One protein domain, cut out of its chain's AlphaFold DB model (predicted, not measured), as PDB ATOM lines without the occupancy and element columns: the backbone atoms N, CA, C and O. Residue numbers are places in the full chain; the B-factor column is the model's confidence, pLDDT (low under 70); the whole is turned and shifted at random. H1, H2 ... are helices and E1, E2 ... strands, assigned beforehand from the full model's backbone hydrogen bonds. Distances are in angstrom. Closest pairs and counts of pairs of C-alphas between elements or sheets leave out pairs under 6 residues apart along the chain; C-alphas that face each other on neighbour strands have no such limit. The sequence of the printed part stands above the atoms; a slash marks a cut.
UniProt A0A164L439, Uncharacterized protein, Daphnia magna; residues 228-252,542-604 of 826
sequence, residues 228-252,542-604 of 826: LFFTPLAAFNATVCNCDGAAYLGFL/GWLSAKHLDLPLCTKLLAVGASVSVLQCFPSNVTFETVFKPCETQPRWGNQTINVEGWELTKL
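What this domain is: This is residues 228 to 252 and 542 to 604 of the 826 residues of an uncharacterized protein of Daphnia magna (UniProt A0A164L439). A long, strongly twisted ribbon of two antiparallel strands, E1 and E3, makes most of the length; near one end E2 pairs beside E3 with the short helix H1 on it, and toward the other E3 bends and the small strands E4, E5 and E6 fold back in turn. The printed part has 88 residues and is mostly strand, with one named helix and six named strands; along the chain E1 comes first, then H1, then E2 to E6, and the strands make one branched sheet in which the neighbour pairs E1 and E3, E2 and E3, E3 and E4, E4 and E5, and E5 and E6 are antiparallel. It is loose, with a radius of gyration of the C-alphas of 15.8 A, and spans 52 by 24 by 24 A.

How they stand to each other: Start at E1, residues 236 to 252, antiparallel to E3, residues 563 to 580, at 166 degrees; look at N 240 and O 572, 2.8 A apart. On the other side of E3 find E2, residues 555 to 560, its hairpin partner, with N 558 and O 565 2.9 A apart, and E4, residues 585 to 589, with N 579 and O 586 3.0 A apart. E3 bends by 86 degrees at residue 577. E5, residues 592 to 594, has N 592 2.9 A from O 589; E6, residues 601 to 603, has N 602 2.9 A from O 593. E2 to E6 form a meander, each strand the antiparallel neighbour of the one before. H1, residues 542 to 548, is on the sheet at a height of 5.4 A, only just over none of its strands, with 2 C-alphas falling on E2; their closest C-alphas, Gly 542 and Leu 557, are 4.4 A apart. Every O i to N i+4 pair in H1 is within hydrogen-bond range.

Where its parts are: Find C-alpha 236 at (15.524, -16.459, 100.798); E1 runs 35.4 A from there. E3 covers 41.0 A, and E6 ends at C-alpha 603, (-0.729, -25.725, 102.663).

The domain as a whole: Residues 253 to 541 are cut out, leaving C-alphas 252 and 542 13.3 A apart. No link printed whole is long. Confidence is under 70 at residues 228 to 235, 582 to 584, 597 and 604.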
ATOM      1  N   LEU A 228      30.229 -19.669  88.603       55.06
ATOM      2  CA  LEU A 228      28.973 -18.905  88.666       55.06
ATOM      3  C   LEU A 228      27.720 -19.790  88.534       55.06
ATOM      4  O   LEU A 228      26.678 -19.428  89.068       55.06
ATOM      5  N   PHE A 229      27.814 -20.955  87.881       48.00
ATOM      6  CA  PHE A 229      26.728 -21.946  87.820       48.00
ATOM      7  C   PHE A 229      26.616 -22.841  89.071       48.00
ATOM      8  O   PHE A 229      25.657 -23.600  89.179       48.00
ATOM      9  N   PHE A 230      27.564 -22.757  90.014       45.72
ATOM     10  CA  PHE A 230      27.564 -23.522  91.268       45.72
ATOM     11  C   PHE A 230      27.438 -22.639  92.521       45.72
ATOM     12  O   PHE A 230      27.904 -23.004  93.603       45.72
ATOM     13  N   THR A 231      26.742 -21.504  92.420       47.81
ATOM     14  CA  THR A 231      26.095 -20.938  93.608       47.81
ATOM     15  C   THR A 231      24.965 -21.885  94.044       47.81
ATOM     16  O   THR A 231      24.115 -22.237  93.224       47.81
ATOM     17  N   PRO A 232      24.923 -22.350  95.308       52.38
ATOM     18  CA  PRO A 232      23.742 -23.048  95.802       52.38
ATOM     19  C   PRO A 232      22.554 -22.081  95.760       52.38
ATOM     20  O   PRO A 232      22.726 -20.889  96.025       52.38
ATOM     21  N   LEU A 233      21.355 -22.580  95.440       54.19
ATOM     22  CA  LEU A 233      20.148 -21.756  95.470       54.19
ATOM     23  C   LEU A 233      19.933 -21.279  96.908       54.19
ATOM     24  O   LEU A 233      19.586 -22.064  97.789       54.19
ATOM     25  N   ALA A 234      20.214 -20.000  97.146       56.09
ATOM     26  CA  ALA A 234      20.114 -19.410  98.466       56.09
ATOM     27  C   ALA A 234      18.642 -19.381  98.883       56.09
ATOM     28  O   ALA A 234      17.831 -18.709  98.244       56.09
ATOM     29  N   ALA A 235      18.311 -20.105  99.954       61.41
ATOM     30  CA  ALA A 235      17.012 -19.976 100.594       61.41
ATOM     31  C   ALA A 235      16.822 -18.509 100.998       61.41
ATOM     32  O   ALA A 235      17.678 -17.940 101.683       61.41
ATOM     33  N   PHE A 236      15.748 -17.876 100.526       73.25
ATOM     34  CA  PHE A 236      15.524 -16.459 100.798       73.25
ATOM     35  C   PHE A 236      14.742 -16.298 102.100       73.25
ATOM     36  O   PHE A 236      13.746 -16.987 102.339       73.25
ATOM     37  N   ASN A 237      15.201 -15.374 102.940       77.62
ATOM     38  CA  ASN A 237      14.528 -15.034 104.185       77.62
ATOM     39  C   ASN A 237      13.452 -13.985 103.890       77.62
ATOM     40  O   ASN A 237      13.757 -12.942 103.310       77.62
ATOM     41  N   ALA A 238      12.218 -14.234 104.320       80.12
ATOM     42  CA  ALA A 238      11.111 -13.294 104.205       80.12
ATOM     43  C   ALA A 238      10.289 -13.239 105.498       80.12
ATOM     44  O   ALA A 238      10.137 -14.233 106.211       80.12
ATOM     45  N   THR A 239       9.749 -12.058 105.785       82.12
ATOM     46  CA  THR A 239       8.749 -11.827 106.831       82.12
ATOM     47  C   THR A 239       7.373 -12.202 106.286       82.12
ATOM     48  O   THR A 239       6.905 -11.571 105.339       82.12
ATOM     49  N   VAL A 240       6.728 -13.210 106.867       84.38
ATOM     50  CA  VAL A 240       5.409 -13.716 106.460       84.38
ATOM     51  C   VAL A 240       4.456 -13.605 107.644       84.38
ATOM     52  O   VAL A 240       4.853 -13.838 108.787       84.38
ATOM     53  N   CYS A 241       3.201 -13.251 107.402       86.56
ATOM     54  CA  CYS A 241       2.206 -13.103 108.452       86.56
ATOM     55  C   CYS A 241       1.597 -14.467 108.794       86.56
ATOM     56  O   CYS A 241       1.000 -15.127 107.943       86.56
ATOM     57  N   ASN A 242       1.753 -14.899 110.046       86.00
ATOM     58  CA  ASN A 242       1.099 -16.094 110.558       86.00
ATOM     59  C   ASN A 242      -0.232 -15.727 111.224       86.00
ATOM     60  O   ASN A 242      -0.251 -15.020 112.236       86.00
ATOM     61  N   CYS A 243      -1.327 -16.230 110.658       82.69
ATOM     62  CA  CYS A 243      -2.684 -16.030 111.158       82.69
ATOM     63  C   CYS A 243      -3.219 -17.212 111.999       82.69
ATOM     64  O   CYS A 243      -4.354 -17.143 112.478       82.69
ATOM     65  N   ASP A 244      -2.425 -18.268 112.238       80.38
ATOM     66  CA  ASP A 244      -2.774 -19.344 113.179       80.38
ATOM     67  C   ASP A 244      -2.890 -18.775 114.609       80.38
ATOM     68  O   ASP A 244      -1.892 -18.569 115.301       80.38
ATOM     69  N   GLY A 245      -4.123 -18.503 115.052       75.00
ATOM     70  CA  GLY A 245      -4.405 -17.827 116.327       75.00
ATOM     71  C   GLY A 245      -4.462 -16.295 116.245       75.00
ATOM     72  O   GLY A 245      -4.228 -15.630 117.253       75.00
ATOM     73  N   ALA A 246      -4.754 -15.733 115.067       82.12
ATOM     74  CA  ALA A 246      -4.924 -14.294 114.859       82.12
ATOM     75  C   ALA A 246      -5.975 -13.652 115.789       82.12
ATOM     76  O   ALA A 246      -7.008 -14.248 116.109       82.12
ATOM     77  N   ALA A 247      -5.724 -12.405 116.187       86.06
ATOM     78  CA  ALA A 247      -6.613 -11.629 117.042       86.06
ATOM     79  C   ALA A 247      -7.671 -10.896 116.206       86.06
ATOM     80  O   ALA A 247      -7.347 -10.111 115.314       86.06
ATOM     81  N   TYR A 248      -8.947 -11.125 116.513       86.19
ATOM     82  CA  TYR A 248     -10.050 -10.362 115.936       86.19
ATOM     83  C   TYR A 248     -10.200  -9.040 116.695       86.19
ATOM     84  O   TYR A 248     -10.568  -9.046 117.871       86.19
ATOM     85  N   LEU A 249      -9.889  -7.916 116.044       84.06
ATOM     86  CA  LEU A 249      -9.901  -6.594 116.678       84.06
ATOM     87  C   LEU A 249     -11.300  -5.961 116.699       84.06
ATOM     88  O   LEU A 249     -11.608  -5.205 117.616       84.06
ATOM     89  N   GLY A 250     -12.158  -6.285 115.730       86.69
ATOM     90  CA  GLY A 250     -13.522  -5.764 115.653       86.69
ATOM     91  C   GLY A 250     -13.988  -5.527 114.219       86.69
ATOM     92  O   GLY A 250     -13.411  -6.050 113.265       86.69
ATOM     93  N   PHE A 251     -15.024  -4.700 114.085       85.44
ATOM     94  CA  PHE A 251     -15.433  -4.102 112.815       85.44
ATOM     95  C   PHE A 251     -14.947  -2.652 112.754       85.44
ATOM     96  O   PHE A 251     -15.007  -1.946 113.760       85.44
ATOM     97  N   LEU A 252     -14.509  -2.212 111.575       82.44
ATOM     98  CA  LEU A 252     -14.477  -0.795 111.223       82.44
ATOM     99  C   LEU A 252     -15.922  -0.340 110.995       82.44
ATOM    100  O   LEU A 252     -16.673  -0.977 110.257       82.44
ATOM    101  N   GLY A 542      -7.673  -8.624 101.103       89.62
ATOM    102  CA  GLY A 542      -7.709  -8.103 102.468       89.62
ATOM    103  C   GLY A 542      -6.397  -7.490 102.964       89.62
ATOM    104  O   GLY A 542      -6.425  -6.663 103.878       89.62
ATOM    105  N   TRP A 543      -5.253  -7.856 102.383       88.12
ATOM    106  CA  TRP A 543      -3.942  -7.296 102.731       88.12
ATOM    107  C   TRP A 543      -3.689  -5.988 101.978       88.12
ATOM    108  O   TRP A 543      -3.223  -5.012 102.569       88.12
ATOM    109  N   LEU A 544      -4.048  -5.933 100.691       88.69
ATOM    110  CA  LEU A 544      -4.021  -4.696  99.907       88.69
ATOM    111  C   LEU A 544      -4.980  -3.652 100.487       88.69
ATOM    112  O   LEU A 544      -4.603  -2.487 100.604       88.69
ATOM    113  N   SER A 545      -6.179  -4.066 100.912       90.50
ATOM    114  CA  SER A 545      -7.129  -3.178 101.591       90.50
ATOM    115  C   SER A 545      -6.584  -2.646 102.923       90.50
ATOM    116  O   SER A 545      -6.622  -1.440 103.160       90.50
ATOM    117  N   ALA A 546      -5.981  -3.505 103.760       89.81
ATOM    118  CA  ALA A 546      -5.332  -3.071 105.002       89.81
ATOM    119  C   ALA A 546      -4.228  -2.031 104.747       89.81
ATOM    120  O   ALA A 546      -4.136  -1.024 105.446       89.81
ATOM    121  N   LYS A 547      -3.429  -2.249 103.697       87.06
ATOM    122  CA  LYS A 547      -2.385  -1.324 103.253       87.06
ATOM    123  C   LYS A 547      -2.939  -0.017 102.670       87.06
ATOM    124  O   LYS A 547      -2.262   0.999 102.757       87.06
ATOM    125  N   HIS A 548      -4.139  -0.011 102.090       86.56
ATOM    126  CA  HIS A 548      -4.771   1.213 101.581       86.56
ATOM    127  C   HIS A 548      -5.232   2.159 102.706       86.56
ATOM    128  O   HIS A 548      -5.325   3.361 102.484       86.56
ATOM    129  N   LEU A 549      -5.463   1.624 103.911       87.38
ATOM    130  CA  LEU A 549      -5.754   2.384 105.133       87.38
ATOM    131  C   LEU A 549      -4.520   2.557 106.049       87.38
ATOM    132  O   LEU A 549      -4.683   2.841 107.233       87.38
ATOM    133  N   ASP A 550      -3.303   2.333 105.529       87.88
ATOM    134  CA  ASP A 550      -2.019   2.394 106.259       87.88
ATOM    135  C   ASP A 550      -2.012   1.641 107.614       87.88
ATOM    136  O   ASP A 550      -1.338   2.023 108.577       87.88
ATOM    137  N   LEU A 551      -2.752   0.527 107.699       88.12
ATOM    138  CA  LEU A 551      -2.831  -0.295 108.909       88.12
ATOM    139  C   LEU A 551      -1.494  -0.999 109.213       88.12
ATOM    140  O   LEU A 551      -0.722  -1.310 108.298       88.12
ATOM    141  N   PRO A 552      -1.203  -1.299 110.498       85.19
ATOM    142  CA  PRO A 552       0.063  -1.905 110.893       85.19
ATOM    143  C   PRO A 552       0.319  -3.252 110.202       85.19
ATOM    144  O   PRO A 552      -0.602  -4.026 109.926       85.19
ATOM    145  N   LEU A 553       1.602  -3.540 109.961       79.94
ATOM    146  CA  LEU A 553       2.063  -4.756 109.285       79.94
ATOM    147  C   LEU A 553       1.454  -6.024 109.905       79.94
ATOM    148  O   LEU A 553       1.370  -6.159 111.124       79.94
ATOM    149  N   CYS A 554       1.067  -6.961 109.038       87.62
ATOM    150  CA  CYS A 554       0.299  -8.163 109.370       87.62
ATOM    151  C   CYS A 554      -1.142  -7.941 109.876       87.62
ATOM    152  O   CYS A 554      -1.712  -8.830 110.507       87.62
ATOM    153  N   THR A 555      -1.783  -6.829 109.507       90.31
ATOM    154  CA  THR A 555      -3.252  -6.690 109.568       90.31
ATOM    155  C   THR A 555      -3.897  -7.141 108.252       90.31
ATOM    156  O   THR A 555      -3.440  -6.739 107.183       90.31
ATOM    157  N   LYS A 556      -4.968  -7.942 108.323       90.69
ATOM    158  CA  LYS A 556      -5.811  -8.371 107.194       90.69
ATOM    159  C   LYS A 556      -7.230  -7.838 107.396       90.69
ATOM    160  O   LYS A 556      -7.797  -7.981 108.480       90.69
ATOM    161  N   LEU A 557      -7.812  -7.239 106.361       91.25
ATOM    162  CA  LEU A 557      -9.213  -6.817 106.355       91.25
ATOM    163  C   LEU A 557     -10.092  -7.878 105.690       91.25
ATOM    164  O   LEU A 557      -9.721  -8.448 104.669       91.25
ATOM    165  N   LEU A 558     -11.258  -8.155 106.274       89.75
ATOM    166  CA  LEU A 558     -12.213  -9.144 105.774       89.75
ATOM    167  C   LEU A 558     -13.589  -8.486 105.628       89.75
ATOM    168  O   LEU A 558     -14.202  -8.105 106.630       89.75
ATOM    169  N   ALA A 559     -14.062  -8.342 104.388       89.50
ATOM    170  CA  ALA A 559     -15.376  -7.779 104.090       89.50
ATOM    171  C   ALA A 559     -16.510  -8.710 104.560       89.50
ATOM    172  O   ALA A 559     -16.525  -9.904 104.259       89.50
ATOM    173  N   VAL A 560     -17.478  -8.150 105.286       86.44
ATOM    174  CA  VAL A 560     -18.666  -8.834 105.811       86.44
ATOM    175  C   VAL A 560     -19.883  -7.960 105.501       86.44
ATOM    176  O   VAL A 560     -20.259  -7.066 106.265       86.44
ATOM    177  N   GLY A 561     -20.482  -8.186 104.329       82.06
ATOM    178  CA  GLY A 561     -21.537  -7.323 103.792       82.06
ATOM    179  C   GLY A 561     -21.022  -5.901 103.539       82.06
ATOM    180  O   GLY A 561     -19.993  -5.722 102.897       82.06
ATOM    181  N   ALA A 562     -21.725  -4.899 104.074       77.06
ATOM    182  CA  ALA A 562     -21.344  -3.483 103.995       77.06
ATOM    183  C   ALA A 562     -20.333  -3.034 105.079       77.06
ATOM    184  O   ALA A 562     -20.039  -1.846 105.196       77.06
ATOM    185  N   SER A 563     -19.822  -3.967 105.892       82.81
ATOM    186  CA  SER A 563     -18.871  -3.698 106.979       82.81
ATOM    187  C   SER A 563     -17.543  -4.413 106.746       82.81
ATOM    188  O   SER A 563     -17.496  -5.451 106.082       82.81
ATOM    189  N   VAL A 564     -16.459  -3.892 107.317       89.12
ATOM    190  CA  VAL A 564     -15.133  -4.520 107.240       89.12
ATOM    191  C   VAL A 564     -14.701  -4.959 108.628       89.12
ATOM    192  O   VAL A 564     -14.731  -4.172 109.568       89.12
ATOM    193  N   SER A 565     -14.273  -6.210 108.764       90.00
ATOM    194  CA  SER A 565     -13.696  -6.724 110.006       90.00
ATOM    195  C   SER A 565     -12.170  -6.753 109.964       90.00
ATOM    196  O   SER A 565     -11.570  -6.996 108.915       90.00
ATOM    197  N   VAL A 566     -11.547  -6.470 111.108       91.44
ATOM    198  CA  VAL A 566     -10.098  -6.293 111.249       91.44
ATOM    199  C   VAL A 566      -9.496  -7.502 111.962       91.44
ATOM    200  O   VAL A 566      -9.815  -7.775 113.123       91.44
ATOM    201  N   LEU A 567      -8.603  -8.212 111.275       90.50
ATOM    202  CA  LEU A 567      -7.888  -9.377 111.790       90.50
ATOM    203  C   LEU A 567      -6.392  -9.060 111.905       90.50
ATOM    204  O   LEU A 567      -5.755  -8.703 110.917       90.50
ATOM    205  N   GLN A 568      -5.815  -9.209 113.096       90.88
ATOM    206  CA  GLN A 568      -4.390  -8.980 113.338       90.88
ATOM    207  C   GLN A 568      -3.636 -10.307 113.469       90.88
ATOM    208  O   GLN A 568      -3.915 -11.119 114.355       90.88
ATOM    209  N   CYS A 569      -2.659 -10.511 112.591       89.06
ATOM    210  CA  CYS A 569      -1.791 -11.683 112.532       89.06
ATOM    211  C   CYS A 569      -0.368 -11.337 113.010       89.06
ATOM    212  O   CYS A 569       0.013 -10.168 113.087       89.06
ATOM    213  N   PHE A 570       0.445 -12.348 113.323       87.50
ATOM    214  CA  PHE A 570       1.790 -12.142 113.876       87.50
ATOM    215  C   PHE A 570       2.878 -12.257 112.794       87.50
ATOM    216  O   PHE A 570       2.858 -13.220 112.023       87.50
ATOM    217  N   PRO A 571       3.861 -11.338 112.725       87.50
ATOM    218  CA  PRO A 571       4.976 -11.459 111.791       87.50
ATOM    219  C   PRO A 571       5.902 -12.618 112.184       87.50
ATOM    220  O   PRO A 571       6.327 -12.736 113.334       87.50
ATOM    221  N   SER A 572       6.240 -13.461 111.210       84.38
ATOM    222  CA  SER A 572       7.097 -14.639 111.360       84.38
ATOM    223  C   SER A 572       8.210 -14.630 110.311       84.38
ATOM    224  O   SER A 572       7.964 -14.361 109.136       84.38
ATOM    225  N   ASN A 573       9.443 -14.937 110.716       86.50
ATOM    226  CA  ASN A 573      10.590 -14.977 109.807       86.50
ATOM    227  C   ASN A 573      10.761 -16.393 109.248       86.50
ATOM    228  O   ASN A 573      11.025 -17.334 109.997       86.50
ATOM    229  N   VAL A 574      10.627 -16.533 107.930       83.38
ATOM    230  CA  VAL A 574      10.583 -17.810 107.204       83.38
ATOM    231  C   VAL A 574      11.704 -17.854 106.162       83.38
ATOM    232  O   VAL A 574      12.008 -16.836 105.543       83.38
ATOM    233  N   THR A 575      12.327 -19.020 105.958       82.94
ATOM    234  CA  THR A 575      13.435 -19.198 104.999       82.94
ATOM    235  C   THR A 575      13.028 -20.192 103.909       82.94
ATOM    236  O   THR A 575      13.012 -21.400 104.143       82.94
ATOM    237  N   PHE A 576      12.643 -19.701 102.731       81.38
ATOM    238  CA  PHE A 576      11.990 -20.523 101.706       81.38
ATOM    239  C   PHE A 576      12.970 -21.313 100.828       81.38
ATOM    240  O   PHE A 576      13.915 -20.752 100.273       81.38
ATOM    241  N   GLU A 577      12.679 -22.597 100.613       80.56
ATOM    242  CA  GLU A 577      13.344 -23.460  99.627       80.56
ATOM    243  C   GLU A 577      12.633 -23.378  98.266       80.56
ATOM    244  O   GLU A 577      11.406 -23.406  98.192       80.56
ATOM    245  N   THR A 578      13.367 -23.328  97.155       76.94
ATOM    246  CA  THR A 578      12.769 -23.308  95.807       76.94
ATOM    247  C   THR A 578      12.478 -24.720  95.294       76.94
ATOM    248  O   THR A 578      13.413 -25.492  95.069       76.94
ATOM    249  N   VAL A 579      11.210 -25.051  95.029       76.31
ATOM    250  CA  VAL A 579      10.818 -26.329  94.410       76.31
ATOM    251  C   VAL A 579      10.390 -26.125  92.959       76.31
ATOM    252  O   VAL A 579       9.450 -25.388  92.667       76.31
ATOM    253  N   PHE A 580      11.056 -26.834  92.051       72.62
ATOM    254  CA  PHE A 580      10.713 -26.892  90.633       72.62
ATOM    255  C   PHE A 580       9.578 -27.904  90.409       72.62
ATOM    256  O   PHE A 580       9.777 -29.106  90.593       72.62
ATOM    257  N   LYS A 581       8.392 -27.436  90.004       74.38
ATOM    258  CA  LYS A 581       7.317 -28.277  89.445       74.38
ATOM    259  C   LYS A 581       7.342 -28.176  87.907       74.38
ATOM    260  O   LYS A 581       7.875 -27.200  87.386       74.38
ATOM    261  N   PRO A 582       6.741 -29.124  87.157       69.25
ATOM    262  CA  PRO A 582       6.772 -29.110  85.687       69.25
ATOM    263  C   PRO A 582       6.171 -27.861  85.022       69.25
ATOM    264  O   PRO A 582       6.491 -27.583  83.872       69.25
ATOM    265  N   CYS A 583       5.306 -27.128  85.730       68.38
ATOM    266  CA  CYS A 583       4.636 -25.931  85.221       68.38
ATOM    267  C   CYS A 583       5.162 -24.620  85.830       68.38
ATOM    268  O   CYS A 583       4.955 -23.571  85.234       68.38
ATOM    269  N   GLU A 584       5.804 -24.652  87.008       67.56
ATOM    270  CA  GLU A 584       6.208 -23.436  87.733       67.56
ATOM    271  C   GLU A 584       7.202 -23.722  88.880       67.56
ATOM    272  O   GLU A 584       7.265 -24.834  89.411       67.56
ATOM    273  N   THR A 585       7.956 -22.710  89.316       75.25
ATOM    274  CA  THR A 585       8.794 -22.761  90.530       75.25
ATOM    275  C   THR A 585       8.054 -22.177  91.728       75.25
ATOM    276  O   THR A 585       7.691 -21.004  91.696       75.25
ATOM    277  N   GLN A 586       7.880 -22.945  92.808       74.31
ATOM    278  CA  GLN A 586       7.140 -22.502  93.998       74.31
ATOM    279  C   GLN A 586       8.033 -22.473  95.256       74.31
ATOM    280  O   GLN A 586       8.786 -23.426  95.484       74.31
ATOM    281  N   PRO A 587       7.965 -21.407  96.082       80.00
ATOM    282  CA  PRO A 587       8.710 -21.312  97.334       80.00
ATOM    283  C   PRO A 587       8.035 -22.149  98.429       80.00
ATOM    284  O   PRO A 587       6.847 -21.992  98.711       80.00
ATOM    285  N   ARG A 588       8.802 -23.040  99.054       79.56
ATOM    286  CA  ARG A 588       8.352 -24.050 100.016       79.56
ATOM    287  C   ARG A 588       8.923 -23.798 101.409       79.56
ATOM    288  O   ARG A 588      10.099 -23.482 101.565       79.56
ATOM    289  N   TRP A 589       8.095 -24.032 102.420       79.06
ATOM    290  CA  TRP A 589       8.466 -24.076 103.831       79.06
ATOM    291  C   TRP A 589       7.803 -25.297 104.479       79.06
ATOM    292  O   TRP A 589       6.592 -25.323 104.691       79.06
ATOM    293  N   GLY A 590       8.565 -26.366 104.729       79.62
ATOM    294  CA  GLY A 590       8.019 -27.625 105.259       79.62
ATOM    295  C   GLY A 590       6.964 -28.249 104.333       79.62
ATOM    296  O   GLY A 590       7.302 -28.789 103.281       79.62
ATOM    297  N   ASN A 591       5.684 -28.171 104.709       79.38
ATOM    298  CA  ASN A 591       4.535 -28.596 103.886       79.38
ATOM    299  C   ASN A 591       3.608 -27.422 103.492       79.38
ATOM    300  O   ASN A 591       2.461 -27.633 103.095       79.38
ATOM    301  N   GLN A 592       4.101 -26.189 103.598       76.62
ATOM    302  CA  GLN A 592       3.427 -24.957 103.196       76.62
ATOM    303  C   GLN A 592       4.174 -24.257 102.048       76.62
ATOM    304  O   GLN A 592       5.359 -24.500 101.798       76.62
ATOM    305  N   THR A 593       3.453 -23.390 101.354       78.44
ATOM    306  CA  THR A 593       3.919 -22.421 100.355       78.44
ATOM    307  C   THR A 593       3.450 -21.033 100.777       78.44
ATOM    308  O   THR A 593       2.575 -20.904 101.633       78.44
ATOM    309  N   ILE A 594       4.001 -19.983 100.176       79.12
ATOM    310  CA  ILE A 594       3.398 -18.650 100.290       79.12
ATOM    311  C   ILE A 594       2.094 -18.597  99.468       79.12
ATOM    312  O   ILE A 594       1.988 -19.272  98.440       79.12
ATOM    313  N   ASN A 595       1.097 -17.836  99.921       73.81
ATOM    314  CA  ASN A 595      -0.130 -17.591  99.161       73.81
ATOM    315  C   ASN A 595       0.155 -16.744  97.903       73.81
ATOM    316  O   ASN A 595       1.157 -16.034  97.851       73.81
ATOM    317  N   VAL A 596      -0.759 -16.747  96.927       71.12
ATOM    318  CA  VAL A 596      -0.683 -15.891  95.723       71.12
ATOM    319  C   VAL A 596      -0.655 -14.397  96.094       71.12
ATOM    320  O   VAL A 596       0.048 -13.618  95.462       71.12
ATOM    321  N   GLU A 597      -1.338 -14.024  97.183       69.88
ATOM    322  CA  GLU A 597      -1.301 -12.694  97.823       69.88
ATOM    323  C   GLU A 597       0.096 -12.295  98.355       69.88
ATOM    324  O   GLU A 597       0.351 -11.121  98.605       69.88
ATOM    325  N   GLY A 598       1.003 -13.252  98.580       71.12
ATOM    326  CA  GLY A 598       2.369 -13.008  99.062       71.12
ATOM    327  C   GLY A 598       2.537 -12.766 100.572       71.12
ATOM    328  O   GLY A 598       3.673 -12.629 101.019       71.12
ATOM    329  N   TRP A 599       1.461 -12.742 101.368       75.31
ATOM    330  CA  TRP A 599       1.518 -12.382 102.801       75.31
ATOM    331  C   TRP A 599       1.331 -13.538 103.795       75.31
ATOM    332  O   TRP A 599       1.756 -13.415 104.941       75.31
ATOM    333  N   GLU A 600       0.724 -14.653 103.382       81.38
ATOM    334  CA  GLU A 600       0.241 -15.727 104.269       81.38
ATOM    335  C   GLU A 600       0.783 -17.108 103.844       81.38
ATOM    336  O   GLU A 600       1.131 -17.305 102.679       81.38
ATOM    337  N   LEU A 601       0.862 -18.078 104.768       75.88
ATOM    338  CA  LEU A 601       1.310 -19.452 104.482       75.88
ATOM    339  C   LEU A 601       0.132 -20.403 104.208       75.88
ATOM    340  O   LEU A 601      -0.585 -20.806 105.124       75.88
ATOM    341  N   THR A 602      -0.009 -20.863 102.967       73.38
ATOM    342  CA  THR A 602      -1.000 -21.877 102.567       73.38
ATOM    343  C   THR A 602      -0.389 -23.280 102.536       73.38
ATOM    344  O   THR A 602       0.813 -23.458 102.354       73.38
ATOM    345  N   LYS A 603      -1.198 -24.326 102.742       74.00
ATOM    346  CA  LYS A 603      -0.729 -25.725 102.663       74.00
ATOM    347  C   LYS A 603      -0.483 -26.119 101.204       74.00
ATOM    348  O   LYS A 603      -1.310 -25.808 100.348       74.00
ATOM    349  N   LEU A 604       0.588 -26.872 100.934       64.19
ATOM    350  CA  LEU A 604       0.821 -27.468  99.613       64.19
ATOM    351  C   LEU A 604      -0.357 -28.376  99.232       64.19
ATOM    352  O   LEU A 604      -0.496 -29.475  99.770       64.19
TER     353      LEU A 604